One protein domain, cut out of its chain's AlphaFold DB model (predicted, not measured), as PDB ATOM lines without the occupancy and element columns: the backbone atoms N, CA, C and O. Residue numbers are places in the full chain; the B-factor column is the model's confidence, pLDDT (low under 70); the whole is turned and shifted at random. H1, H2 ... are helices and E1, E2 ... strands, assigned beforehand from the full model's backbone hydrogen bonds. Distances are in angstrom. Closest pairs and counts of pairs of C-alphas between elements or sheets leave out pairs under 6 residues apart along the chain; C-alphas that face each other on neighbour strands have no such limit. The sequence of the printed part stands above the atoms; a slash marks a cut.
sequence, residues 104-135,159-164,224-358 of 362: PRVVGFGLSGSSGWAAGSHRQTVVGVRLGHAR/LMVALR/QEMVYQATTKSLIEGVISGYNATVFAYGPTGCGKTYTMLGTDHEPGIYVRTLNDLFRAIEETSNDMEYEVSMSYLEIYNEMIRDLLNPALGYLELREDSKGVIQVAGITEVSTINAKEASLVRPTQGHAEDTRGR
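This is residues 104 to 135, 159 to 164 and 224 to 358 of the 362 residues of the protein "Kinesin motor domain-containing protein" of Marmota monax (UniProt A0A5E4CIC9). A twisted sheet of five strands has helices over one face: the long helix H4, with the short H2 and H3, covers E1, while H5 packs along the side of H4. A small separate hairpin, E7 and E8, sits beyond the E6 edge of the sheet, and residues 353 to 358 at the end, mostly H6, stick out. The printed part has 173 residues with six named helices and eight named strands, in the order E1 E2 E3 H1 H2 E4 H3 H4 E5 E6 E7 E8 H5 H6; the class is mixed, helices and strands. The sheet order is E4 E1 E2 E5 E6, mixed; the whole is compact, with a radius of gyration of the C-alphas of 16.4 A and spans of 53 by 40 by 31 A.

E1, residues 105 to 112, begins with C-alpha 105 at (23.956, 2.824, 42.287) and is 21.9 A long. E2, residues 123 to 131, is 25.8 A long. E3 is residues 162 to 164, H1 224 to 231, H2 235 to 241, E4 245 to 249 and H3 257 to 261. H4, residues 270 to 285, is 22.2 A long and begins with C-alpha 270 at (23.470, -7.186, 25.985). E5, residues 293 to 301, is 26.4 A long. E6 is residues 304 to 307, E7 318 to 320, E8 326 to 328, H5 339 to 344 and H6 351 to 357, with C-alpha 357 at (26.073, 15.832, 7.846).

E1 and E2 form an antiparallel hairpin, with N 107 and O 129 2.7 A apart. E4 is parallel to E1, with N 110 and O 247 at 2.8 A. E2 and E5 are antiparallel, with N 130 and O 294 at 2.7 A. The hairpin E5 and E6 has N 299 and O 306 at 2.8 A, and the hairpin E7 and E8 has N 319 and O 327 at 2.8 A. E3 pairs with no named strand. E4, H3 H4, E5 is a split strand-helix-strand unit, two strands running the same way with E1 and E2 between them, and its crossover is right-handed. H2 and H4 make two layers with the sheet, helices on one face of it; H3 is on the same face. H4 is over E1 and E2 at a height over the sheet of 10.2 A. H4 is the hub: it touches H2, the closest C-alphas being those of Ile 236 and Leu 278, 6.1 A. With residues 272 to 279 alone it touches H5, closest at C-alphas Asn 276 and Ala 339, 5.2 A, and with residues 270 to 274 alone H1, closest at C-alphas Tyr 228 and Ile 270, 5.5 A. H6 touches no helix. Every O i to N i+4 pair is within hydrogen-bond range in H1, H2, H3, H4 and H5; in H6 1 of 3 is, beside 1 of 4 O i to N i+3 pairs.

The C-alphas farthest apart, of Ala 118 and Asn 287, are 54.6 A apart. Residues 136 to 158 and 165 to 223 are not printed, with C-alpha gaps of 29.4 A and 10.7 A across the two cuts. Of the links that are printed whole, none is long. Mean pLDDT of the printed part is 76.1; residues 104 to 135 and 345 to 358 are under 70.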
ATOM      1  N   PRO A 104      23.495   6.406  45.479       37.38
ATOM      2  CA  PRO A 104      22.993   6.086  44.141       37.38
ATOM      3  C   PRO A 104      23.894   5.020  43.491       37.38
ATOM      4  O   PRO A 104      25.117   5.069  43.648       37.38
ATOM      5  N   ARG A 105      23.291   4.033  42.815       57.62
ATOM      6  CA  ARG A 105      23.956   2.824  42.287       57.62
ATOM      7  C   ARG A 105      23.919   2.837  40.761       57.62
ATOM      8  O   ARG A 105      22.917   3.260  40.190       57.62
ATOM      9  N   VAL A 106      24.994   2.407  40.098       48.81
ATOM     10  CA  VAL A 106      25.151   2.573  38.641       48.81
ATOM     11  C   VAL A 106      25.595   1.274  37.970       48.81
ATOM     12  O   VAL A 106      26.600   0.672  38.350       48.81
ATOM     13  N   VAL A 107      24.871   0.896  36.920       48.56
ATOM     14  CA  VAL A 107      25.311  -0.024  35.871       48.56
ATOM     15  C   VAL A 107      25.718   0.798  34.659       48.56
ATOM     16  O   VAL A 107      24.891   1.475  34.049       48.56
ATOM     17  N   GLY A 108      26.999   0.765  34.314       42.12
ATOM     18  CA  GLY A 108      27.520   1.417  33.117       42.12
ATOM     19  C   GLY A 108      27.735   0.417  31.984       42.12
ATOM     20  O   GLY A 108      28.399  -0.597  32.172       42.12
ATOM     21  N   PHE A 109      27.242   0.717  30.791       49.72
ATOM     22  CA  PHE A 109      27.563   0.008  29.556       49.72
ATOM     23  C   PHE A 109      28.335   0.955  28.637       49.72
ATOM     24  O   PHE A 109      27.790   1.951  28.174       49.72
ATOM     25  N   GLY A 110      29.606   0.670  28.370       38.34
ATOM     26  CA  GLY A 110      30.460   1.478  27.503       38.34
ATOM     27  C   GLY A 110      30.735   0.801  26.162       38.34
ATOM     28  O   GLY A 110      31.235  -0.320  26.107       38.34
ATOM     29  N   LEU A 111      30.472   1.499  25.062       44.97
ATOM     30  CA  LEU A 111      31.013   1.207  23.738       44.97
ATOM     31  C   LEU A 111      32.255   2.074  23.547       44.97
ATOM     32  O   LEU A 111      32.120   3.289  23.463       44.97
ATOM     33  N   SER A 112      33.445   1.484  23.447       39.50
ATOM     34  CA  SER A 112      34.672   2.240  23.160       39.50
ATOM     35  C   SER A 112      35.135   2.012  21.718       39.50
ATOM     36  O   SER A 112      35.328   0.878  21.283       39.50
ATOM     37  N   GLY A 113      35.262   3.078  20.927       32.53
ATOM     38  CA  GLY A 113      35.831   3.021  19.581       32.53
ATOM     39  C   GLY A 113      37.298   3.442  19.576       32.53
ATOM     40  O   GLY A 113      37.603   4.553  19.997       32.53
ATOM     41  N   SER A 114      38.186   2.594  19.053       30.72
ATOM     42  CA  SER A 114      39.508   2.997  18.564       30.72
ATOM     43  C   SER A 114      39.521   2.890  17.034       30.72
ATOM     44  O   SER A 114      39.282   1.823  16.462       30.72
ATOM     45  N   SER A 115      39.740   4.014  16.349       31.06
ATOM     46  CA  SER A 115      40.096   4.017  14.929       31.06
ATOM     47  C   SER A 115      41.592   3.719  14.801       31.06
ATOM     48  O   SER A 115      42.414   4.344  15.470       31.06
ATOM     49  N   GLY A 116      41.952   2.744  13.965       27.02
ATOM     50  CA  GLY A 116      43.346   2.414  13.681       27.02
ATOM     51  C   GLY A 116      44.090   3.596  13.053       27.02
ATOM     52  O   GLY A 116      43.605   4.179  12.095       27.02
ATOM     53  N   TRP A 117      45.238   3.947  13.641       30.75
ATOM     54  CA  TRP A 117      46.464   4.539  13.066       30.75
ATOM     55  C   TRP A 117      46.359   5.719  12.072       30.75
ATOM     56  O   TRP A 117      47.353   6.101  11.465       30.75
ATOM     57  N   ALA A 118      45.214   6.391  11.998       27.84
ATOM     58  CA  ALA A 118      45.066   7.728  11.440       27.84
ATOM     59  C   ALA A 118      44.369   8.614  12.485       27.84
ATOM     60  O   ALA A 118      43.211   8.395  12.822       27.84
ATOM     61  N   ALA A 119      45.126   9.556  13.054       32.97
ATOM     62  CA  ALA A 119      44.691  10.700  13.864       32.97
ATOM     63  C   ALA A 119      43.360  10.561  14.657       32.97
ATOM     64  O   ALA A 119      42.293  10.971  14.210       32.97
ATOM     65  N   GLY A 120      43.464  10.073  15.898       36.72
ATOM     66  CA  GLY A 120      42.828  10.696  17.070       36.72
ATOM     67  C   GLY A 120      41.320  10.970  17.061       36.72
ATOM     68  O   GLY A 120      40.923  12.101  17.321       36.72
ATOM     69  N   SER A 121      40.463   9.961  16.878       42.38
ATOM     70  CA  SER A 121      39.039  10.115  17.206       42.38
ATOM     71  C   SER A 121      38.482   8.889  17.928       42.38
ATOM     72  O   SER A 121      37.985   7.941  17.323       42.38
ATOM     73  N   HIS A 122      38.590   8.903  19.260       52.78
ATOM     74  CA  HIS A 122      37.921   7.933  20.119       52.78
ATOM     75  C   HIS A 122      36.487   8.414  20.351       52.78
ATOM     76  O   HIS A 122      36.249   9.373  21.085       52.78
ATOM     77  N   ARG A 123      35.527   7.765  19.687       60.31
ATOM     78  CA  ARG A 123      34.098   7.957  19.951       60.31
ATOM     79  C   ARG A 123      33.652   6.860  20.902       60.31
ATOM     80  O   ARG A 123      33.757   5.678  20.563       60.31
ATOM     81  N   GLN A 124      33.192   7.243  22.087       66.00
ATOM     82  CA  GLN A 124      32.634   6.319  23.060       66.00
ATOM     83  C   GLN A 124      31.163   6.642  23.296       66.00
ATOM     84  O   GLN A 124      30.799   7.787  23.538       66.00
ATOM     85  N   THR A 125      30.305   5.633  23.232       63.38
ATOM     86  CA  THR A 125      28.902   5.772  23.636       63.38
ATOM     87  C   THR A 125      28.747   5.071  24.968       63.38
ATOM     88  O   THR A 125      29.086   3.895  25.080       63.38
ATOM     89  N   VAL A 126      28.264   5.780  25.981       65.44
ATOM     90  CA  VAL A 126      28.103   5.239  27.329       65.44
ATOM     91  C   VAL A 126      26.633   5.288  27.700       65.44
ATOM     92  O   VAL A 126      25.969   6.315  27.588       65.44
ATOM     93  N   VAL A 127      26.125   4.160  28.165       59.19
ATOM     94  CA  VAL A 127      24.771   4.020  28.681       59.19
ATOM     95  C   VAL A 127      24.872   3.792  30.172       59.19
ATOM     96  O   VAL A 127      25.461   2.809  30.609       59.19
ATOM     97  N   GLY A 128      24.332   4.711  30.958       61.16
ATOM     98  CA  GLY A 128      24.270   4.578  32.406       61.16
ATOM     99  C   GLY A 128      22.858   4.209  32.825       61.16
ATOM    100  O   GLY A 128      21.958   5.037  32.718       61.16
ATOM    101  N   VAL A 129      22.665   3.001  33.343       60.69
ATOM    102  CA  VAL A 129      21.449   2.615  34.064       60.69
ATOM    103  C   VAL A 129      21.721   2.836  35.544       60.69
ATOM    104  O   VAL A 129      22.594   2.198  36.125       60.69
ATOM    105  N   ARG A 130      21.011   3.769  36.169       68.12
ATOM    106  CA  ARG A 130      21.090   4.010  37.606       68.12
ATOM    107  C   ARG A 130      19.933   3.311  38.302       68.12
ATOM    108  O   ARG A 130      18.767   3.536  37.991       68.12
ATOM    109  N   LEU A 131      20.264   2.479  39.280       57.97
ATOM    110  CA  LEU A 131      19.275   1.948  40.205       57.97
ATOM    111  C   LEU A 131      19.213   2.901  41.405       57.97
ATOM    112  O   LEU A 131      20.147   3.007  42.205       57.97
ATOM    113  N   GLY A 132      18.118   3.646  41.472       55.25
ATOM    114  CA  GLY A 132      17.700   4.439  42.613       55.25
ATOM    115  C   GLY A 132      17.402   3.577  43.843       55.25
ATOM    116  O   GLY A 132      17.469   2.349  43.838       55.25
ATOM    117  N   HIS A 133      17.155   4.258  44.954       54.34
ATOM    118  CA  HIS A 133      17.180   3.679  46.292       54.34
ATOM    119  C   HIS A 133      16.203   2.509  46.485       54.34
ATOM    120  O   HIS A 133      14.996   2.710  46.397       54.34
ATOM    121  N   ALA A 134      16.722   1.341  46.888       53.12
ATOM    122  CA  ALA A 134      15.911   0.276  47.471       53.12
ATOM    123  C   ALA A 134      15.416   0.717  48.865       53.12
ATOM    124  O   ALA A 134      16.239   0.920  49.766       53.12
ATOM    125  N   ARG A 135      14.108   0.923  49.059       52.66
ATOM    126  CA  ARG A 135      13.510   1.187  50.385       52.66
ATOM    127  C   ARG A 135      12.717  -0.030  50.849       52.66
ATOM    128  O   ARG A 135      11.750  -0.414  50.204       52.66
ATOM    129  N   LEU A 159      37.453  -8.703  37.756       88.12
ATOM    130  CA  LEU A 159      37.581  -8.329  36.345       88.12
ATOM    131  C   LEU A 159      37.357  -9.585  35.496       88.12
ATOM    132  O   LEU A 159      38.022 -10.590  35.716       88.12
ATOM    133  N   MET A 160      36.447  -9.512  34.527       91.00
ATOM    134  CA  MET A 160      36.247 -10.556  33.523       91.00
ATOM    135  C   MET A 160      36.607 -10.004  32.145       91.00
ATOM    136  O   MET A 160      36.113  -8.948  31.740       91.00
ATOM    137  N   VAL A 161      37.440 -10.734  31.412       94.62
ATOM    138  CA  VAL A 161      37.843 -10.434  30.042       94.62
ATOM    139  C   VAL A 161      37.285 -11.506  29.116       94.62
ATOM    140  O   VAL A 161      37.703 -12.662  29.136       94.62
ATOM    141  N   ALA A 162      36.350 -11.092  28.265       94.81
ATOM    142  CA  ALA A 162      35.758 -11.928  27.233       94.81
ATOM    143  C   ALA A 162      36.270 -11.523  25.846       94.81
ATOM    144  O   ALA A 162      36.357 -10.330  25.540       94.81
ATOM    145  N   LEU A 163      36.541 -12.501  24.979       96.38
ATOM    146  CA  LEU A 163      36.853 -12.261  23.569       96.38
ATOM    147  C   LEU A 163      35.763 -12.848  22.672       96.38
ATOM    148  O   LEU A 163      35.341 -13.985  22.855       96.38
ATOM    149  N   ARG A 164      35.311 -12.078  21.677       95.44
ATOM    150  CA  ARG A 164      34.322 -12.521  20.687       95.44
ATOM    151  C   ARG A 164      34.852 -12.352  19.269       95.44
ATOM    152  O   ARG A 164      35.093 -11.229  18.829       95.44
ATOM    153  N   GLN A 224      23.697 -14.185  20.594       94.12
ATOM    154  CA  GLN A 224      23.626 -13.024  21.496       94.12
ATOM    155  C   GLN A 224      23.213 -13.394  22.933       94.12
ATOM    156  O   GLN A 224      23.690 -12.778  23.884       94.12
ATOM    157  N   GLU A 225      22.349 -14.401  23.102       94.56
ATOM    158  CA  GLU A 225      21.925 -14.879  24.425       94.56
ATOM    159  C   GLU A 225      23.068 -15.585  25.161       94.56
ATOM    160  O   GLU A 225      23.301 -15.305  26.332       94.56
ATOM    161  N   MET A 226      23.821 -16.452  24.477       95.12
ATOM    162  CA  MET A 226      24.957 -17.160  25.080       95.12
ATOM    163  C   MET A 226      26.031 -16.184  25.571       95.12
ATOM    164  O   MET A 226      26.522 -16.317  26.690       95.12
ATOM    165  N   VAL A 227      26.345 -15.165  24.765       95.12
ATOM    166  CA  VAL A 227      27.300 -14.116  25.151       95.12
ATOM    167  C   VAL A 227      26.800 -13.357  26.380       95.12
ATOM    168  O   VAL A 227      27.564 -13.148  27.320       95.12
ATOM    169  N   TYR A 228      25.519 -12.984  26.415       94.81
ATOM    170  CA  TYR A 228      24.905 -12.303  27.556       94.81
ATOM    171  C   TYR A 228      24.954 -13.144  28.846       94.81
ATOM    172  O   TYR A 228      25.375 -12.650  29.896       94.81
ATOM    173  N   GLN A 229      24.574 -14.424  28.765       94.38
ATOM    174  CA  GLN A 229      24.537 -15.326  29.919       94.38
ATOM    175  C   GLN A 229      25.916 -15.543  30.540       94.38
ATOM    176  O   GLN A 229      26.033 -15.553  31.764       94.38
ATOM    177  N   ALA A 230      26.946 -15.688  29.710       92.56
ATOM    178  CA  ALA A 230      28.304 -15.951  30.168       92.56
ATOM    179  C   ALA A 230      29.058 -14.694  30.645       92.56
ATOM    180  O   ALA A 230      30.067 -14.833  31.328       92.56
ATOM    181  N   THR A 231      28.591 -13.481  30.314       91.56
ATOM    182  CA  THR A 231      29.303 -12.230  30.648       91.56
ATOM    183  C   THR A 231      28.590 -11.382  31.697       91.56
ATOM    184  O   THR A 231      29.153 -11.101  32.751       91.56
ATOM    185  N   THR A 232      27.358 -10.946  31.433       91.12
ATOM    186  CA  THR A 232      26.722  -9.866  32.209       91.12
ATOM    187  C   THR A 232      25.594 -10.325  33.115       91.12
ATOM    188  O   THR A 232      25.236  -9.596  34.037       91.12
ATOM    189  N   LYS A 233      25.026 -11.513  32.886       91.62
ATOM    190  CA  LYS A 233      23.875 -12.010  33.656       91.62
ATOM    191  C   LYS A 233      24.148 -12.075  35.163       91.62
ATOM    192  O   LYS A 233      23.310 -11.651  35.951       91.62
ATOM    193  N   SER A 234      25.333 -12.536  35.563       89.38
ATOM    194  CA  SER A 234      25.742 -12.622  36.975       89.38
ATOM    195  C   SER A 234      25.905 -11.257  37.654       89.38
ATOM    196  O   SER A 234      25.824 -11.160  38.874       89.38
ATOM    197  N   LEU A 235      26.093 -10.178  36.884       89.06
ATOM    198  CA  LEU A 235      26.262  -8.832  37.431       89.06
ATOM    199  C   LEU A 235      24.950  -8.267  37.988       89.06
ATOM    200  O   LEU A 235      24.980  -7.412  38.870       89.06
ATOM    201  N   ILE A 236      23.798  -8.741  37.502       89.38
ATOM    202  CA  ILE A 236      22.477  -8.200  37.854       89.38
ATOM    203  C   ILE A 236      22.185  -8.377  39.344       89.38
ATOM    204  O   ILE A 236      21.748  -7.427  39.990       89.38
ATOM    205  N   GLU A 237      22.492  -9.547  39.907       86.62
ATOM    206  CA  GLU A 237      22.315  -9.835  41.337       86.62
ATOM    207  C   GLU A 237      23.143  -8.888  42.219       86.62
ATOM    208  O   GLU A 237      22.672  -8.385  43.245       86.62
ATOM    209  N   GLY A 238      24.367  -8.572  41.786       86.06
ATOM    210  CA  GLY A 238      25.211  -7.577  42.442       86.06
ATOM    211  C   GLY A 238      24.594  -6.179  42.382       86.06
ATOM    212  O   GLY A 238      24.546  -5.476  43.391       86.06
ATOM    213  N   VAL A 239      24.059  -5.788  41.227       87.44
ATOM    214  CA  VAL A 239      23.452  -4.466  41.016       87.44
ATOM    215  C   VAL A 239      22.218  -4.257  41.886       87.44
ATOM    216  O   VAL A 239      22.126  -3.234  42.572       87.44
ATOM    217  N   ILE A 240      21.293  -5.222  41.914       85.62
ATOM    218  CA  ILE A 240      20.091  -5.134  42.761       85.62
ATOM    219  C   ILE A 240      20.468  -5.098  44.251       85.62
ATOM    220  O   ILE A 240      19.892  -4.329  45.025       85.62
ATOM    221  N   SER A 241      21.521  -5.829  44.638       82.88
ATOM    222  CA  SER A 241      22.055  -5.847  46.006       82.88
ATOM    223  C   SER A 241      22.771  -4.546  46.387       82.88
ATOM    224  O   SER A 241      22.872  -4.204  47.567       82.88
ATOM    225  N   GLY A 242      23.210  -3.765  45.398       78.88
ATOM    226  CA  GLY A 242      23.773  -2.433  45.597       78.88
ATOM    227  C   GLY A 242      25.229  -2.238  45.229       78.88
ATOM    228  O   GLY A 242      25.811  -1.225  45.621       78.88
ATOM    229  N   TYR A 243      25.805  -3.175  44.489       85.31
ATOM    230  CA  TYR A 243      27.130  -3.054  43.903       85.31
ATOM    231  C   TYR A 243      27.059  -2.344  42.547       85.31
ATOM    232  O   TYR A 243      26.052  -2.399  41.845       85.31
ATOM    233  N   ASN A 244      28.141  -1.663  42.176       86.06
ATOM    234  CA  ASN A 244      28.264  -1.074  40.845       86.06
ATOM    235  C   ASN A 244      28.854  -2.108  39.886       86.06
ATOM    236  O   ASN A 244      29.782  -2.829  40.250       86.06
ATOM    237  N   ALA A 245      28.353  -2.128  38.656       87.81
ATOM    238  CA  ALA A 245      28.864  -2.981  37.593       87.81
ATOM    239  C   ALA A 245      29.156  -2.140  36.350       87.81
ATOM    240  O   ALA A 245      28.474  -1.150  36.069       87.81
ATOM    241  N   THR A 246      30.193  -2.498  35.598       89.31
ATOM    242  CA  THR A 246      30.517  -1.809  34.346       89.31
ATOM    243  C   THR A 246      30.962  -2.806  33.294       89.31
ATOM    244  O   THR A 246      31.801  -3.661  33.562       89.31
ATOM    245  N   VAL A 247      30.385  -2.691  32.101       90.62
ATOM    246  CA  VAL A 247      30.638  -3.585  30.972       90.62
ATOM    247  C   VAL A 247      31.163  -2.757  29.815       90.62
ATOM    248  O   VAL A 247      30.520  -1.794  29.393       90.62
ATOM    249  N   PHE A 248      32.317  -3.148  29.280       89.94
ATOM    250  CA  PHE A 248      32.932  -2.487  28.137       89.94
ATOM    251  C   PHE A 248      32.933  -3.403  26.921       89.94
ATOM    252  O   PHE A 248      33.352  -4.554  26.999       89.94
ATOM    253  N   ALA A 249      32.543  -2.861  25.773       89.62
ATOM    254  CA  ALA A 249      32.890  -3.439  24.485       89.62
ATOM    255  C   ALA A 249      34.080  -2.676  23.897       89.62
ATOM    256  O   ALA A 249      34.035  -1.453  23.707       89.62
ATOM    257  N   TYR A 250      35.137  -3.421  23.594       91.06
ATOM    258  CA  TYR A 250      36.400  -2.906  23.084       91.06
ATOM    259  C   TYR A 250      36.786  -3.621  21.787       91.06
ATOM    260  O   TYR A 250      36.458  -4.787  21.584       91.06
ATOM    261  N   GLY A 251      37.465  -2.903  20.893       88.81
ATOM    262  CA  GLY A 251      37.985  -3.446  19.639       88.81
ATOM    263  C   GLY A 251      37.970  -2.431  18.492       88.81
ATOM    264  O   GLY A 251      37.449  -1.321  18.653       88.81
ATOM    265  N   PRO A 252      38.502  -2.794  17.315       86.75
ATOM    266  CA  PRO A 252      38.558  -1.908  16.154       86.75
ATOM    267  C   PRO A 252      37.172  -1.641  15.549       86.75
ATOM    268  O   PRO A 252      36.186  -2.338  15.813       86.75
ATOM    269  N   THR A 253      37.039  -0.576  14.760       85.38
ATOM    270  CA  THR A 253      35.803  -0.303  14.003       85.38
ATOM    271  C   THR A 253      35.440  -1.504  13.123       85.38
ATOM    272  O   THR A 253      36.310  -2.108  12.512       85.38
ATOM    273  N   GLY A 254      34.160  -1.890  13.101       83.31
ATOM    274  CA  GLY A 254      33.696  -3.048  12.323       83.31
ATOM    275  C   GLY A 254      33.865  -4.422  12.992       83.31
ATOM    276  O   GLY A 254      33.425  -5.419  12.430       83.31
ATOM    277  N   CYS A 255      34.416  -4.521  14.211       89.19
ATOM    278  CA  CYS A 255      34.580  -5.815  14.902       89.19
ATOM    279  C   CYS A 255      33.332  -6.323  15.656       89.19
ATOM    280  O   CYS A 255      33.396  -7.347  16.323       89.19
ATOM    281  N   GLY A 256      32.198  -5.613  15.590       88.44
ATOM    282  CA  GLY A 256      30.944  -6.057  16.220       88.44
ATOM    283  C   GLY A 256      30.663  -5.529  17.635       88.44
ATOM    284  O   GLY A 256      29.813  -6.086  18.328       88.44
ATOM    285  N   LYS A 257      31.305  -4.434  18.072       88.44
ATOM    286  CA  LYS A 257      31.017  -3.785  19.375       88.44
ATOM    287  C   LYS A 257      29.546  -3.389  19.527       88.44
ATOM    288  O   LYS A 257      28.876  -3.822  20.459       88.44
ATOM    289  N   THR A 258      29.035  -2.597  18.580       88.38
ATOM    290  CA  THR A 258      27.639  -2.140  18.577       88.38
ATOM    291  C   THR A 258      26.682  -3.319  18.465       88.38
ATOM    292  O   THR A 258      25.701  -3.373  19.191       88.38
ATOM    293  N   TYR A 259      27.005  -4.308  17.631       90.12
ATOM    294  CA  TYR A 259      26.211  -5.529  17.523       90.12
ATOM    295  C   TYR A 259      26.157  -6.300  18.852       90.12
ATOM    296  O   TYR A 259      25.090  -6.738  19.257       90.12
ATOM    297  N   THR A 260      27.256  -6.397  19.602       92.88
ATOM    298  CA  THR A 260      27.256  -7.080  20.909       92.88
ATOM    299  C   THR A 260      26.444  -6.317  21.963       92.88
ATOM    300  O   THR A 260      25.620  -6.912  22.656       92.88
ATOM    301  N   MET A 261      26.626  -4.997  22.077       89.81
ATOM    302  CA  MET A 261      25.950  -4.211  23.122       89.81
ATOM    303  C   MET A 261      24.492  -3.898  22.788       89.81
ATOM    304  O   MET A 261      23.616  -4.094  23.624       89.81
ATOM    305  N   LEU A 262      24.226  -3.404  21.579       86.88
ATOM    306  CA  LEU A 262      22.900  -2.968  21.141       86.88
ATOM    307  C   LEU A 262      22.117  -4.108  20.479       86.88
ATOM    308  O   LEU A 262      20.940  -4.304  20.778       86.88
ATOM    309  N   GLY A 263      22.788  -4.871  19.614       88.31
ATOM    310  CA  GLY A 263      22.167  -5.892  18.771       88.31
ATOM    311  C   GLY A 263      21.348  -5.321  17.623       88.31
ATOM    312  O   GLY A 263      21.469  -4.148  17.266       88.31
ATOM    313  N   THR A 264      20.527  -6.185  17.038       87.44
ATOM    314  CA  THR A 264      19.527  -5.853  16.018       87.44
ATOM    315  C   THR A 264      18.125  -6.036  16.601       87.44
ATOM    316  O   THR A 264      17.972  -6.572  17.699       87.44
ATOM    317  N   ASP A 265      17.086  -5.613  15.880       83.50
ATOM    318  CA  ASP A 265      15.703  -5.803  16.342       83.50
ATOM    319  C   ASP A 265      15.306  -7.286  16.410       83.50
ATOM    320  O   ASP A 265      14.532  -7.687  17.278       83.50
ATOM    321  N   HIS A 266      15.878  -8.119  15.534       87.56
ATOM    322  CA  HIS A 266      15.679  -9.568  15.549       87.56
ATOM    323  C   HIS A 266      16.563 -10.274  16.582       87.56
ATOM    324  O   HIS A 266      16.145 -11.265  17.178       87.56
ATOM    325  N   GLU A 267      17.776  -9.767  16.807       88.25
ATOM    326  CA  GLU A 267      18.745 -10.356  17.723       88.25
ATOM    327  C   GLU A 267      19.247  -9.307  18.732       88.25
ATOM    328  O   GLU A 267      20.316  -8.703  18.553       88.25
ATOM    329  N   PRO A 268      18.479  -9.058  19.812       90.12
ATOM    330  CA  PRO A 268      18.805  -8.012  20.771       90.12
ATOM    331  C   PRO A 268      20.131  -8.304  21.477       90.12
ATOM    332  O   PRO A 268      20.449  -9.460  21.783       90.12
ATOM    333  N   GLY A 269      20.903  -7.247  21.723       90.62
ATOM    334  CA  GLY A 269      22.205  -7.321  22.383       90.62
ATOM    335  C   GLY A 269      22.125  -7.316  23.904       90.62
ATOM    336  O   GLY A 269      21.048  -7.405  24.501       90.62
ATOM    337  N   ILE A 270      23.296  -7.179  24.526       91.31
ATOM    338  CA  ILE A 270      23.470  -7.186  25.985       91.31
ATOM    339  C   ILE A 270      22.584  -6.141  26.673       91.31
ATOM    340  O   ILE A 270      22.002  -6.441  27.712       91.31
ATOM    341  N   TYR A 271      22.433  -4.943  26.099       87.25
ATOM    342  CA  TYR A 271      21.676  -3.843  26.704       87.25
ATOM    343  C   TYR A 271      20.223  -4.228  27.012       87.25
ATOM    344  O   TYR A 271      19.782  -4.160  28.158       87.25
ATOM    345  N   VAL A 272      19.485  -4.686  25.996       88.06
ATOM    346  CA  VAL A 272      18.060  -5.025  26.140       88.06
ATOM    347  C   VAL A 272      17.883  -6.256  27.030       88.06
ATOM    348  O   VAL A 272      16.980  -6.283  27.865       88.06
ATOM    349  N   ARG A 273      18.760  -7.260  26.895       91.56
ATOM    350  CA  ARG A 273      18.709  -8.484  27.713       91.56
ATOM    351  C   ARG A 273      18.960  -8.193  29.189       91.56
ATOM    352  O   ARG A 273      18.194  -8.652  30.029       91.56
ATOM    353  N   THR A 274      19.954  -7.357  29.485       91.19
ATOM    354  CA  THR A 274      20.263  -6.965  30.865       91.19
ATOM    355  C   THR A 274      19.117  -6.177  31.484       91.19
ATOM    356  O   THR A 274      18.755  -6.437  32.625       91.19
ATOM    357  N   LEU A 275      18.501  -5.255  30.738       89.06
ATOM    358  CA  LEU A 275      17.332  -4.519  31.224       89.06
ATOM    359  C   LEU A 275      16.143  -5.442  31.506       89.06
ATOM    360  O   LEU A 275      15.526  -5.320  32.559       89.06
ATOM    361  N   ASN A 276      15.836  -6.378  30.604       90.31
ATOM    362  CA  ASN A 276      14.754  -7.345  30.808       90.31
ATOM    363  C   ASN A 276      14.947  -8.153  32.098       90.31
ATOM    364  O   ASN A 276      14.020  -8.262  32.899       90.31
ATOM    365  N   ASP A 277      16.146  -8.697  32.308       91.25
ATOM    366  CA  ASP A 277      16.450  -9.493  33.496       91.25
ATOM    367  C   ASP A 277      16.524  -8.639  34.769       91.25
ATOM    368  O   ASP A 277      16.084  -9.089  35.821       91.25
ATOM    369  N   LEU A 278      17.004  -7.393  34.678       90.31
ATOM    370  CA  LEU A 278      17.016  -6.447  35.794       90.31
ATOM    371  C   LEU A 278      15.594  -6.119  36.263       90.31
ATOM    372  O   LEU A 278      15.308  -6.223  37.453       90.31
ATOM    373  N   PHE A 279      14.682  -5.785  35.345       89.25
ATOM    374  CA  PHE A 279      13.280  -5.543  35.701       89.25
ATOM    375  C   PHE A 279      12.585  -6.808  36.215       89.25
ATOM    376  O   PHE A 279      11.782  -6.715  37.138       89.25
ATOM    377  N   ARG A 280      12.920  -7.990  35.679       90.25
ATOM    378  CA  ARG A 280      12.401  -9.263  36.201       90.25
ATOM    379  C   ARG A 280      12.857  -9.510  37.644       90.25
ATOM    380  O   ARG A 280      12.022  -9.805  38.489       90.25
ATOM    381  N   ALA A 281      14.141  -9.321  37.940       88.56
ATOM    382  CA  ALA A 281      14.686  -9.494  39.287       88.56
ATOM    383  C   ALA A 281      14.112  -8.477  40.295       88.56
ATOM    384  O   ALA A 281      13.868  -8.807  41.459       88.56
ATOM    385  N   ILE A 282      13.861  -7.242  39.843       86.94
ATOM    386  CA  ILE A 282      13.173  -6.210  40.629       86.94
ATOM    387  C   ILE A 282      11.750  -6.654  40.975       86.94
ATOM    388  O   ILE A 282      11.370  -6.577  42.140       86.94
ATOM    389  N   GLU A 283      10.981  -7.143  39.997       87.19
ATOM    390  CA  GLU A 283       9.606  -7.617  40.207       87.19
ATOM    391  C   GLU A 283       9.567  -8.787  41.202       87.19
ATOM    392  O   GLU A 283       8.765  -8.781  42.135       87.19
ATOM    393  N   GLU A 284      10.489  -9.746  41.068       87.38
ATOM    394  CA  GLU A 284      10.620 -10.900  41.969       87.38
ATOM    395  C   GLU A 284      10.921 -10.490  43.423       87.38
ATOM    396  O   GLU A 284      10.463 -11.147  44.359       87.38
ATOM    397  N   THR A 285      11.629  -9.373  43.625       82.88
ATOM    398  CA  THR A 285      12.033  -8.867  44.954       82.88
ATOM    399  C   THR A 285      11.160  -7.696  45.443       82.88
ATOM    400  O   THR A 285      11.381  -7.141  46.521       82.88
ATOM    401  N   SER A 286      10.150  -7.299  44.666       78.94
ATOM    402  CA  SER A 286       9.346  -6.088  44.903       78.94
ATOM    403  C   SER A 286       8.463  -6.151  46.158       78.94
ATOM    404  O   SER A 286       8.023  -5.119  46.666       78.94
ATOM    405  N   ASN A 287       8.229  -7.355  46.689       80.25
ATOM    406  CA  ASN A 287       7.454  -7.560  47.914       80.25
ATOM    407  C   ASN A 287       8.159  -6.991  49.156       80.25
ATOM    408  O   ASN A 287       7.494  -6.484  50.060       80.25
ATOM    409  N   ASP A 288       9.494  -7.028  49.174       79.31
ATOM    410  CA  ASP A 288      10.306  -6.638  50.331       79.31
ATOM    411  C   ASP A 288      10.968  -5.262  50.154       79.31
ATOM    412  O   ASP A 288      11.296  -4.584  51.133       79.31
ATOM    413  N   MET A 289      11.164  -4.835  48.903       79.44
ATOM    414  CA  MET A 289      11.971  -3.674  48.526       79.44
ATOM    415  C   MET A 289      11.266  -2.828  47.460       79.44
ATOM    416  O   MET A 289      10.819  -3.337  46.436       79.44
ATOM    417  N   GLU A 290      11.220  -1.511  47.656       81.38
ATOM    418  CA  GLU A 290      10.815  -0.552  46.626       81.38
ATOM    419  C   GLU A 290      12.026  -0.118  45.812       81.38
ATOM    420  O   GLU A 290      12.969   0.401  46.399       81.38
ATOM    421  N   TYR A 291      11.981  -0.256  44.488       82.19
ATOM    422  CA  TYR A 291      13.059   0.157  43.589       82.19
ATOM    423  C   TYR A 291      12.638   1.361  42.743       82.19
ATOM    424  O   TYR A 291      11.488   1.473  42.324       82.19
ATOM    425  N   GLU A 292      13.593   2.235  42.442       83.62
ATOM    426  CA  GLU A 292      13.449   3.308  41.458       83.62
ATOM    427  C   GLU A 292      14.521   3.094  40.390       83.62
ATOM    428  O   GLU A 292      15.682   2.917  40.735       83.62
ATOM    429  N   VAL A 293      14.170   3.059  39.104       85.56
ATOM    430  CA  VAL A 293      15.141   2.859  38.015       85.56
ATOM    431  C   VAL A 293      15.165   4.113  37.156       85.56
ATOM    432  O   VAL A 293      14.130   4.512  36.622       85.56
ATOM    433  N   SER A 294      16.339   4.724  37.004       85.56
ATOM    434  CA  SER A 294      16.564   5.814  36.058       85.56
ATOM    435  C   SER A 294      17.654   5.443  35.060       85.56
ATOM    436  O   SER A 294      18.557   4.657  35.338       85.56
ATOM    437  N   MET A 295      17.564   5.965  33.846       85.06
ATOM    438  CA  MET A 295      18.534   5.689  32.794       85.06
ATOM    439  C   MET A 295      18.966   6.970  32.107       85.06
ATOM    440  O   MET A 295      18.185   7.901  31.933       85.06
ATOM    441  N   SER A 296      20.221   6.982  31.684       86.25
ATOM    442  CA  SER A 296      20.861   8.072  30.961       86.25
ATOM    443  C   SER A 296      21.667   7.496  29.799       86.25
ATOM    444  O   SER A 296      22.289   6.436  29.922       86.25
ATOM    445  N   TYR A 297      21.647   8.175  28.657       85.88
ATOM    446  CA  TYR A 297      22.346   7.747  27.445       85.88
ATOM    447  C   TYR A 297      23.211   8.913  26.968       85.88
ATOM    448  O   TYR A 297      22.688   9.980  26.653       85.88
ATOM    449  N   LEU A 298      24.532   8.736  26.953       87.38
ATOM    450  CA  LEU A 298      25.473   9.808  26.647       87.38
ATOM    451  C   LEU A 298      26.534   9.376  25.638       87.38
ATOM    452  O   LEU A 298      26.845   8.198  25.454       87.38
ATOM    453  N   GLU A 299      27.115  10.364  24.981       85.25
ATOM    454  CA  GLU A 299      28.246  10.210  24.084       85.25
ATOM    455  C   GLU A 299      29.435  10.995  24.614       85.25
ATOM    456  O   GLU A 299      29.301  12.149  25.007       85.25
ATOM    457  N   ILE A 300      30.607  10.375  24.575       86.75
ATOM    458  CA  ILE A 300      31.890  11.023  24.804       86.75
ATOM    459  C   ILE A 300      32.627  11.010  23.469       86.75
ATOM    460  O   ILE A 300      32.989   9.956  22.939       86.75
ATOM    461  N   TYR A 301      32.824  12.191  22.901       84.62
ATOM    462  CA  TYR A 301      33.531  12.369  21.641       84.62
ATOM    463  C   TYR A 301      34.584  13.455  21.796       84.62
ATOM    464  O   TYR A 301      34.239  14.613  22.018       84.62
ATOM    465  N   ASN A 302      35.861  13.092  21.641       84.88
ATOM    466  CA  ASN A 302      36.984  14.025  21.785       84.88
ATOM    467  C   ASN A 302      36.940  14.788  23.126       84.88
ATOM    468  O   ASN A 302      36.954  16.017  23.137       84.88
ATOM    469  N   GLU A 303      36.794  14.050  24.232       85.44
ATOM    470  CA  GLU A 303      36.617  14.580  25.599       85.44
ATOM    471  C   GLU A 303      35.365  15.451  25.818       85.44
ATOM    472  O   GLU A 303      35.140  15.959  26.913       85.44
ATOM    473  N   MET A 304      34.503  15.592  24.809       85.50
ATOM    474  CA  MET A 304      33.249  16.326  24.925       85.50
ATOM    475  C   MET A 304      32.106  15.370  25.256       85.50
ATOM    476  O   MET A 304      31.828  14.441  24.496       85.50
ATOM    477  N   ILE A 305      31.412  15.633  26.363       89.25
ATOM    478  CA  ILE A 305      30.246  14.856  26.796       89.25
ATOM    479  C   ILE A 305      28.991  15.461  26.173       89.25
ATOM    480  O   ILE A 305      28.773  16.669  26.257       89.25
ATOM    481  N   ARG A 306      28.151  14.633  25.558       87.44
ATOM    482  CA  ARG A 306      26.854  15.018  24.998       87.44
ATOM    483  C   ARG A 306      25.763  14.105  25.514       87.44
ATOM    484  O   ARG A 306      25.934  12.889  25.565       87.44
ATOM    485  N   ASP A 307      24.628  14.699  25.837       88.25
ATOM    486  CA  ASP A 307      23.410  13.952  26.101       88.25
ATOM    487  C   ASP A 307      22.794  13.491  24.777       88.25
ATOM    488  O   ASP A 307      22.550  14.296  23.877       88.25
ATOM    489  N   LEU A 308      22.562  12.189  24.646       86.75
ATOM    490  CA  LEU A 308      21.932  11.615  23.460       86.75
ATOM    491  C   LEU A 308      20.405  11.530  23.591       86.75
ATOM    492  O   LEU A 308      19.733  11.322  22.583       86.75
ATOM    493  N   LEU A 309      19.855  11.692  24.798       85.50
ATOM    494  CA  LEU A 309      18.414  11.800  25.035       85.50
ATOM    495  C   LEU A 309      17.922  13.235  24.822       85.50
ATOM    496  O   LEU A 309      16.791  13.438  24.383       85.50
ATOM    497  N   ASN A 310      18.774  14.225  25.096       85.38
ATOM    498  CA  ASN A 310      18.469  15.635  24.873       85.38
ATOM    499  C   ASN A 310      19.651  16.389  24.226       85.38
ATOM    500  O   ASN A 310      20.381  17.117  24.906       85.38
ATOM    501  N   PRO A 311      19.826  16.280  22.896       82.25
ATOM    502  CA  PRO A 311      20.948  16.904  22.194       82.25
ATOM    503  C   PRO A 311      20.909  18.443  22.210       82.25
ATOM    504  O   PRO A 311      21.917  19.084  21.908       82.25
ATOM    505  N   ALA A 312      19.780  19.059  22.586       82.38
ATOM    506  CA  ALA A 312      19.650  20.513  22.683       82.38
ATOM    507  C   ALA A 312      20.451  21.120  23.851       82.38
ATOM    508  O   ALA A 312      20.711  22.322  23.844       82.38
ATOM    509  N   LEU A 313      20.870  20.307  24.829       80.19
ATOM    510  CA  LEU A 313      21.662  20.754  25.982       80.19
ATOM    511  C   LEU A 313      23.108  21.123  25.620       80.19
ATOM    512  O   LEU A 313      23.789  21.782  26.402       80.19
ATOM    513  N   GLY A 314      23.580  20.730  24.435       85.56
ATOM    514  CA  GLY A 314      24.954  20.965  24.013       85.56
ATOM    515  C   GLY A 314      25.943  20.063  24.750       85.56
ATOM    516  O   GLY A 314      25.727  18.856  24.870       85.56
ATOM    517  N   TYR A 315      27.066  20.638  25.177       88.38
ATOM    518  CA  TYR A 315      28.122  19.904  25.869       88.38
ATOM    519  C   TYR A 315      27.936  19.958  27.382       88.38
ATOM    520  O   TYR A 315      27.673  21.021  27.939       88.38
ATOM    521  N   LEU A 316      28.106  18.810  28.033       89.69
ATOM    522  CA  LEU A 316      27.960  18.659  29.475       89.69
ATOM    523  C   LEU A 316      29.322  18.622  30.176       89.69
ATOM    524  O   LEU A 316      30.326  18.193  29.608       89.69
ATOM    525  N   GLU A 317      29.330  19.034  31.441       88.56
ATOM    526  CA  GLU A 317      30.516  19.051  32.299       88.56
ATOM    527  C   GLU A 317      30.407  17.999  33.408       88.56
ATOM    528  O   GLU A 317      29.320  17.702  33.912       88.56
ATOM    529  N   LEU A 318      31.553  17.468  33.835       88.62
ATOM    530  CA  LEU A 318      31.643  16.638  35.033       88.62
ATOM    531  C   LEU A 318      31.706  17.524  36.274       88.62
ATOM    532  O   LEU A 318      32.473  18.485  36.332       88.62
ATOM    533  N   ARG A 319      30.911  17.185  37.286       89.00
ATOM    534  CA  ARG A 319      30.908  17.832  38.597       89.00
ATOM    535  C   ARG A 319      31.042  16.797  39.698       89.00
ATOM    536  O   ARG A 319      30.598  15.662  39.561       89.00
ATOM    537  N   GLU A 320      31.645  17.211  40.797       89.75
ATOM    538  CA  GLU A 320      31.785  16.400  41.998       89.75
ATOM    539  C   GLU A 320      30.714  16.821  43.010       89.75
ATOM    540  O   GLU A 320      30.563  18.007  43.311       89.75
ATOM    541  N   ASP A 321      29.931  15.863  43.505       83.31
ATOM    542  CA  ASP A 321      29.001  16.107  44.613       83.31
ATOM    543  C   ASP A 321      29.777  16.266  45.936       83.31
ATOM    544  O   ASP A 321      30.902  15.799  46.087       83.31
ATOM    545  N   SER A 322      29.132  16.844  46.946       80.69
ATOM    546  CA  SER A 322      29.559  16.963  48.349       80.69
ATOM    547  C   SER A 322      30.136  15.685  48.982       80.69
ATOM    548  O   SER A 322      30.833  15.751  49.994       80.69
ATOM    549  N   LYS A 323      29.849  14.517  48.397       78.56
ATOM    550  CA  LYS A 323      30.321  13.193  48.821       78.56
ATOM    551  C   LYS A 323      31.524  12.669  48.023       78.56
ATOM    552  O   LYS A 323      31.908  11.518  48.220       78.56
ATOM    553  N   GLY A 324      32.080  13.462  47.111       80.00
ATOM    554  CA  GLY A 324      33.199  13.077  46.250       80.00
ATOM    555  C   GLY A 324      32.826  12.193  45.057       80.00
ATOM    556  O   GLY A 324      33.678  11.516  44.487       80.00
ATOM    557  N   VAL A 325      31.538  12.131  44.702       80.38
ATOM    558  CA  VAL A 325      31.052  11.318  43.578       80.38
ATOM    559  C   VAL A 325      31.014  12.173  42.321       80.38
ATOM    560  O   VAL A 325      30.336  13.199  42.293       80.38
ATOM    561  N   ILE A 326      31.703  11.721  41.273       86.44
ATOM    562  CA  ILE A 326      31.700  12.371  39.963       86.44
ATOM    563  C   ILE A 326      30.370  12.081  39.257       86.44
ATOM    564  O   ILE A 326      29.972  10.926  39.102       86.44
ATOM    565  N   GLN A 327      29.684  13.131  38.814       85.69
ATOM    566  CA  GLN A 327      28.432  13.068  38.070       85.69
ATOM    567  C   GLN A 327      28.475  14.027  36.880       85.69
ATOM    568  O   GLN A 327      29.072  15.097  36.942       85.69
ATOM    569  N   VAL A 328      27.810  13.658  35.788       88.81
ATOM    570  CA  VAL A 328      27.613  14.560  34.650       88.81
ATOM    571  C   VAL A 328      26.508  15.549  35.013       88.81
ATOM    572  O   VAL A 328      25.376  15.147  35.284       88.81
ATOM    573  N   ALA A 329      26.827  16.838  35.049       86.94
ATOM    574  CA  ALA A 329      25.871  17.867  35.427       86.94
ATOM    575  C   ALA A 329      24.888  18.152  34.291       86.94
ATOM    576  O   ALA A 329      25.294  18.397  33.159       86.94
ATOM    577  N   GLY A 330      23.593  18.158  34.615       84.69
ATOM    578  CA  GLY A 330      22.534  18.439  33.645       84.69
ATOM    579  C   GLY A 330      22.216  17.283  32.696       84.69
ATOM    580  O   GLY A 330      21.515  17.510  31.719       84.69
ATOM    581  N   ILE A 331      22.707  16.067  32.967       88.31
ATOM    582  CA  ILE A 331      22.340  14.885  32.183       88.31
ATOM    583  C   ILE A 331      20.855  14.556  32.351       88.31
ATOM    584  O   ILE A 331      20.326  14.577  33.464       88.31
ATOM    585  N   THR A 332      20.186  14.241  31.246       87.31
ATOM    586  CA  THR A 332      18.796  13.793  31.269       87.31
ATOM    587  C   THR A 332      18.727  12.384  31.847       87.31
ATOM    588  O   THR A 332      19.371  11.454  31.356       87.31
ATOM    589  N   GLU A 333      17.913  12.225  32.887       86.38
ATOM    590  CA  GLU A 333      17.574  10.930  33.465       86.38
ATOM    591  C   GLU A 333      16.110  10.611  33.171       86.38
ATOM    592  O   GLU A 333      15.211  11.383  33.503       86.38
ATOM    593  N   VAL A 334      15.870   9.463  32.546       86.06
ATOM    594  CA  VAL A 334      14.525   8.961  32.263       86.06
ATOM    595  C   VAL A 334      14.216   7.848  33.249       86.06
ATOM    596  O   VAL A 334      14.882   6.812  33.248       86.06
ATOM    597  N   SER A 335      13.211   8.063  34.095       85.44
ATOM    598  CA  SER A 335      12.662   7.014  34.954       85.44
ATOM    599  C   SER A 335      11.868   6.029  34.104       85.44
ATOM    600  O   SER A 335      10.965   6.452  33.382       85.44
ATOM    601  N   THR A 336      12.169   4.738  34.198       80.19
ATOM    602  CA  THR A 336      11.459   3.701  33.437       80.19
ATOM    603  C   THR A 336      10.898   2.643  34.369       80.19
ATOM    604  O   THR A 336      11.542   2.228  35.330       80.19
ATOM    605  N   ILE A 337       9.664   2.218  34.094       77.94
ATOM    606  CA  ILE A 337       8.955   1.233  34.929       77.94
ATOM    607  C   ILE A 337       8.944  -0.161  34.308       77.94
ATOM    608  O   ILE A 337       8.575  -1.131  34.961       77.94
ATOM    609  N   ASN A 338       9.295  -0.270  33.026       76.50
ATOM    610  CA  ASN A 338       9.306  -1.541  32.329       76.50
ATOM    611  C   ASN A 338      10.439  -1.613  31.299       76.50
ATOM    612  O   ASN A 338      10.916  -0.605  30.770       76.50
ATOM    613  N   ALA A 339      10.827  -2.842  30.968       75.31
ATOM    614  CA  ALA A 339      11.922  -3.090  30.043       75.31
ATOM    615  C   ALA A 339      11.614  -2.662  28.596       75.31
ATOM    616  O   ALA A 339      12.528  -2.311  27.852       75.31
ATOM    617  N   LYS A 340      10.335  -2.639  28.191       77.00
ATOM    618  CA  LYS A 340       9.927  -2.209  26.843       77.00
ATOM    619  C   LYS A 340      10.174  -0.715  26.651       77.00
ATOM    620  O   LYS A 340      10.858  -0.329  25.716       77.00
ATOM    621  N   GLU A 341       9.690   0.107  27.567       78.12
ATOM    622  CA  GLU A 341       9.932   1.542  27.657       78.12
ATOM    623  C   GLU A 341      11.432   1.811  27.742       78.12
ATOM    624  O   GLU A 341      11.956   2.566  26.935       78.12
ATOM    625  N   ALA A 342      12.155   1.092  28.603       75.31
ATOM    626  CA  ALA A 342      13.605   1.214  28.701       75.31
ATOM    627  C   ALA A 342      14.339   0.908  27.376       75.31
ATOM    628  O   ALA A 342      15.278   1.609  26.993       75.31
ATOM    629  N   SER A 343      13.882  -0.096  26.623       71.62
ATOM    630  CA  SER A 343      14.424  -0.419  25.297       71.62
ATOM    631  C   SER A 343      14.038   0.589  24.202       71.62
ATOM    632  O   SER A 343      14.709   0.654  23.169       71.62
ATOM    633  N   LEU A 344      12.984   1.381  24.426       71.12
ATOM    634  CA  LEU A 344      12.540   2.473  23.553       71.12
ATOM    635  C   LEU A 344      13.258   3.793  23.859       71.12
ATOM    636  O   LEU A 344      13.331   4.645  22.978       71.12
ATOM    637  N   VAL A 345      13.851   3.944  25.051       67.56
ATOM    638  CA  VAL A 345      14.764   5.049  25.416       67.56
ATOM    639  C   VAL A 345      16.130   4.835  24.746       67.56
ATOM    640  O   VAL A 345      17.191   4.823  25.365       67.56
ATOM    641  N   ARG A 346      16.104   4.608  23.434       66.31
ATOM    642  CA  ARG A 346      17.269   4.575  22.560       66.31
ATOM    643  C   ARG A 346      17.149   5.754  21.605       66.31
ATOM    644  O   ARG A 346      16.055   5.980  21.084       66.31
ATOM    645  N   PRO A 347      18.239   6.484  21.323       57.25
ATOM    646  CA  PRO A 347      18.225   7.441  20.230       57.25
ATOM    647  C   PRO A 347      17.823   6.684  18.963       57.25
ATOM    648  O   PRO A 347      18.495   5.725  18.574       57.25
ATOM    649  N   THR A 348      16.709   7.063  18.339       48.84
ATOM    650  CA  THR A 348      16.371   6.554  17.012       48.84
ATOM    651  C   THR A 348      17.541   6.886  16.092       48.84
ATOM    652  O   THR A 348      18.098   7.986  16.122       48.84
ATOM    653  N   GLN A 349      17.961   5.903  15.300       41.16
ATOM    654  CA  GLN A 349      19.190   5.932  14.500       41.16
ATOM    655  C   GLN A 349      19.299   7.156  13.562       41.16
ATOM    656  O   GLN A 349      20.401   7.507  13.146       41.16
ATOM    657  N   GLY A 350      18.187   7.862  13.319       31.38
ATOM    658  CA  GLY A 350      18.119   9.130  12.589       31.38
ATOM    659  C   GLY A 350      18.863  10.313  13.228       31.38
ATOM    660  O   GLY A 350      19.237  11.235  12.513       31.38
ATOM    661  N   HIS A 351      19.177  10.301  14.530       40.66
ATOM    662  CA  HIS A 351      19.973  11.383  15.141       40.66
ATOM    663  C   HIS A 351      21.495  11.207  14.983       40.66
ATOM    664  O   HIS A 351      22.253  12.165  15.148       40.66
ATOM    665  N   ALA A 352      21.963  10.010  14.611       38.12
ATOM    666  CA  ALA A 352      23.378   9.779  14.306       38.12
ATOM    667  C   ALA A 352      23.795  10.370  12.941       38.12
ATOM    668  O   ALA A 352      24.986  10.587  12.705       38.12
ATOM    669  N   GLU A 353      22.837  10.650  12.050       35.31
ATOM    670  CA  GLU A 353      23.085  11.304  10.760       35.31
ATOM    671  C   GLU A 353      23.313  12.814  10.884       35.31
ATOM    672  O   GLU A 353      24.166  13.353  10.176       35.31
ATOM    673  N   ASP A 354      22.682  13.485  11.850       40.12
ATOM    674  CA  ASP A 354      22.854  14.933  12.055       40.12
ATOM    675  C   ASP A 354      24.285  15.298  12.516       40.12
ATOM    676  O   ASP A 354      24.816  16.370  12.223       40.12
ATOM    677  N   THR A 355      25.005  14.356  13.141       43.25
ATOM    678  CA  THR A 355      26.444  14.522  13.434       43.25
ATOM    679  C   THR A 355      27.366  14.164  12.263       43.25
ATOM    680  O   THR A 355      28.512  14.618  12.248       43.25
ATOM    681  N   ARG A 356      26.902  13.389  11.272       44.41
ATOM    682  CA  ARG A 356      27.660  13.087  10.040       44.41
ATOM    683  C   ARG A 356      27.542  14.208   9.002       44.41
ATOM    684  O   ARG A 356      28.522  14.490   8.318       44.41
ATOM    685  N   GLY A 357      26.384  14.866   8.908       29.89
ATOM    686  CA  GLY A 357      26.073  15.832   7.846       29.89
ATOM    687  C   GLY A 357      26.726  17.213   7.972       29.89
ATOM    688  O   GLY A 357      26.847  17.929   6.981       29.89
ATOM    689  N   ARG A 358      27.209  17.610   9.155       38.38
ATOM    690  CA  ARG A 358      27.677  18.992   9.389       38.38
ATOM    691  C   ARG A 358      29.136  19.277   8.991       38.38
ATOM    692  O   ARG A 358      29.635  20.362   9.265       38.38
TER     693      ARG A 358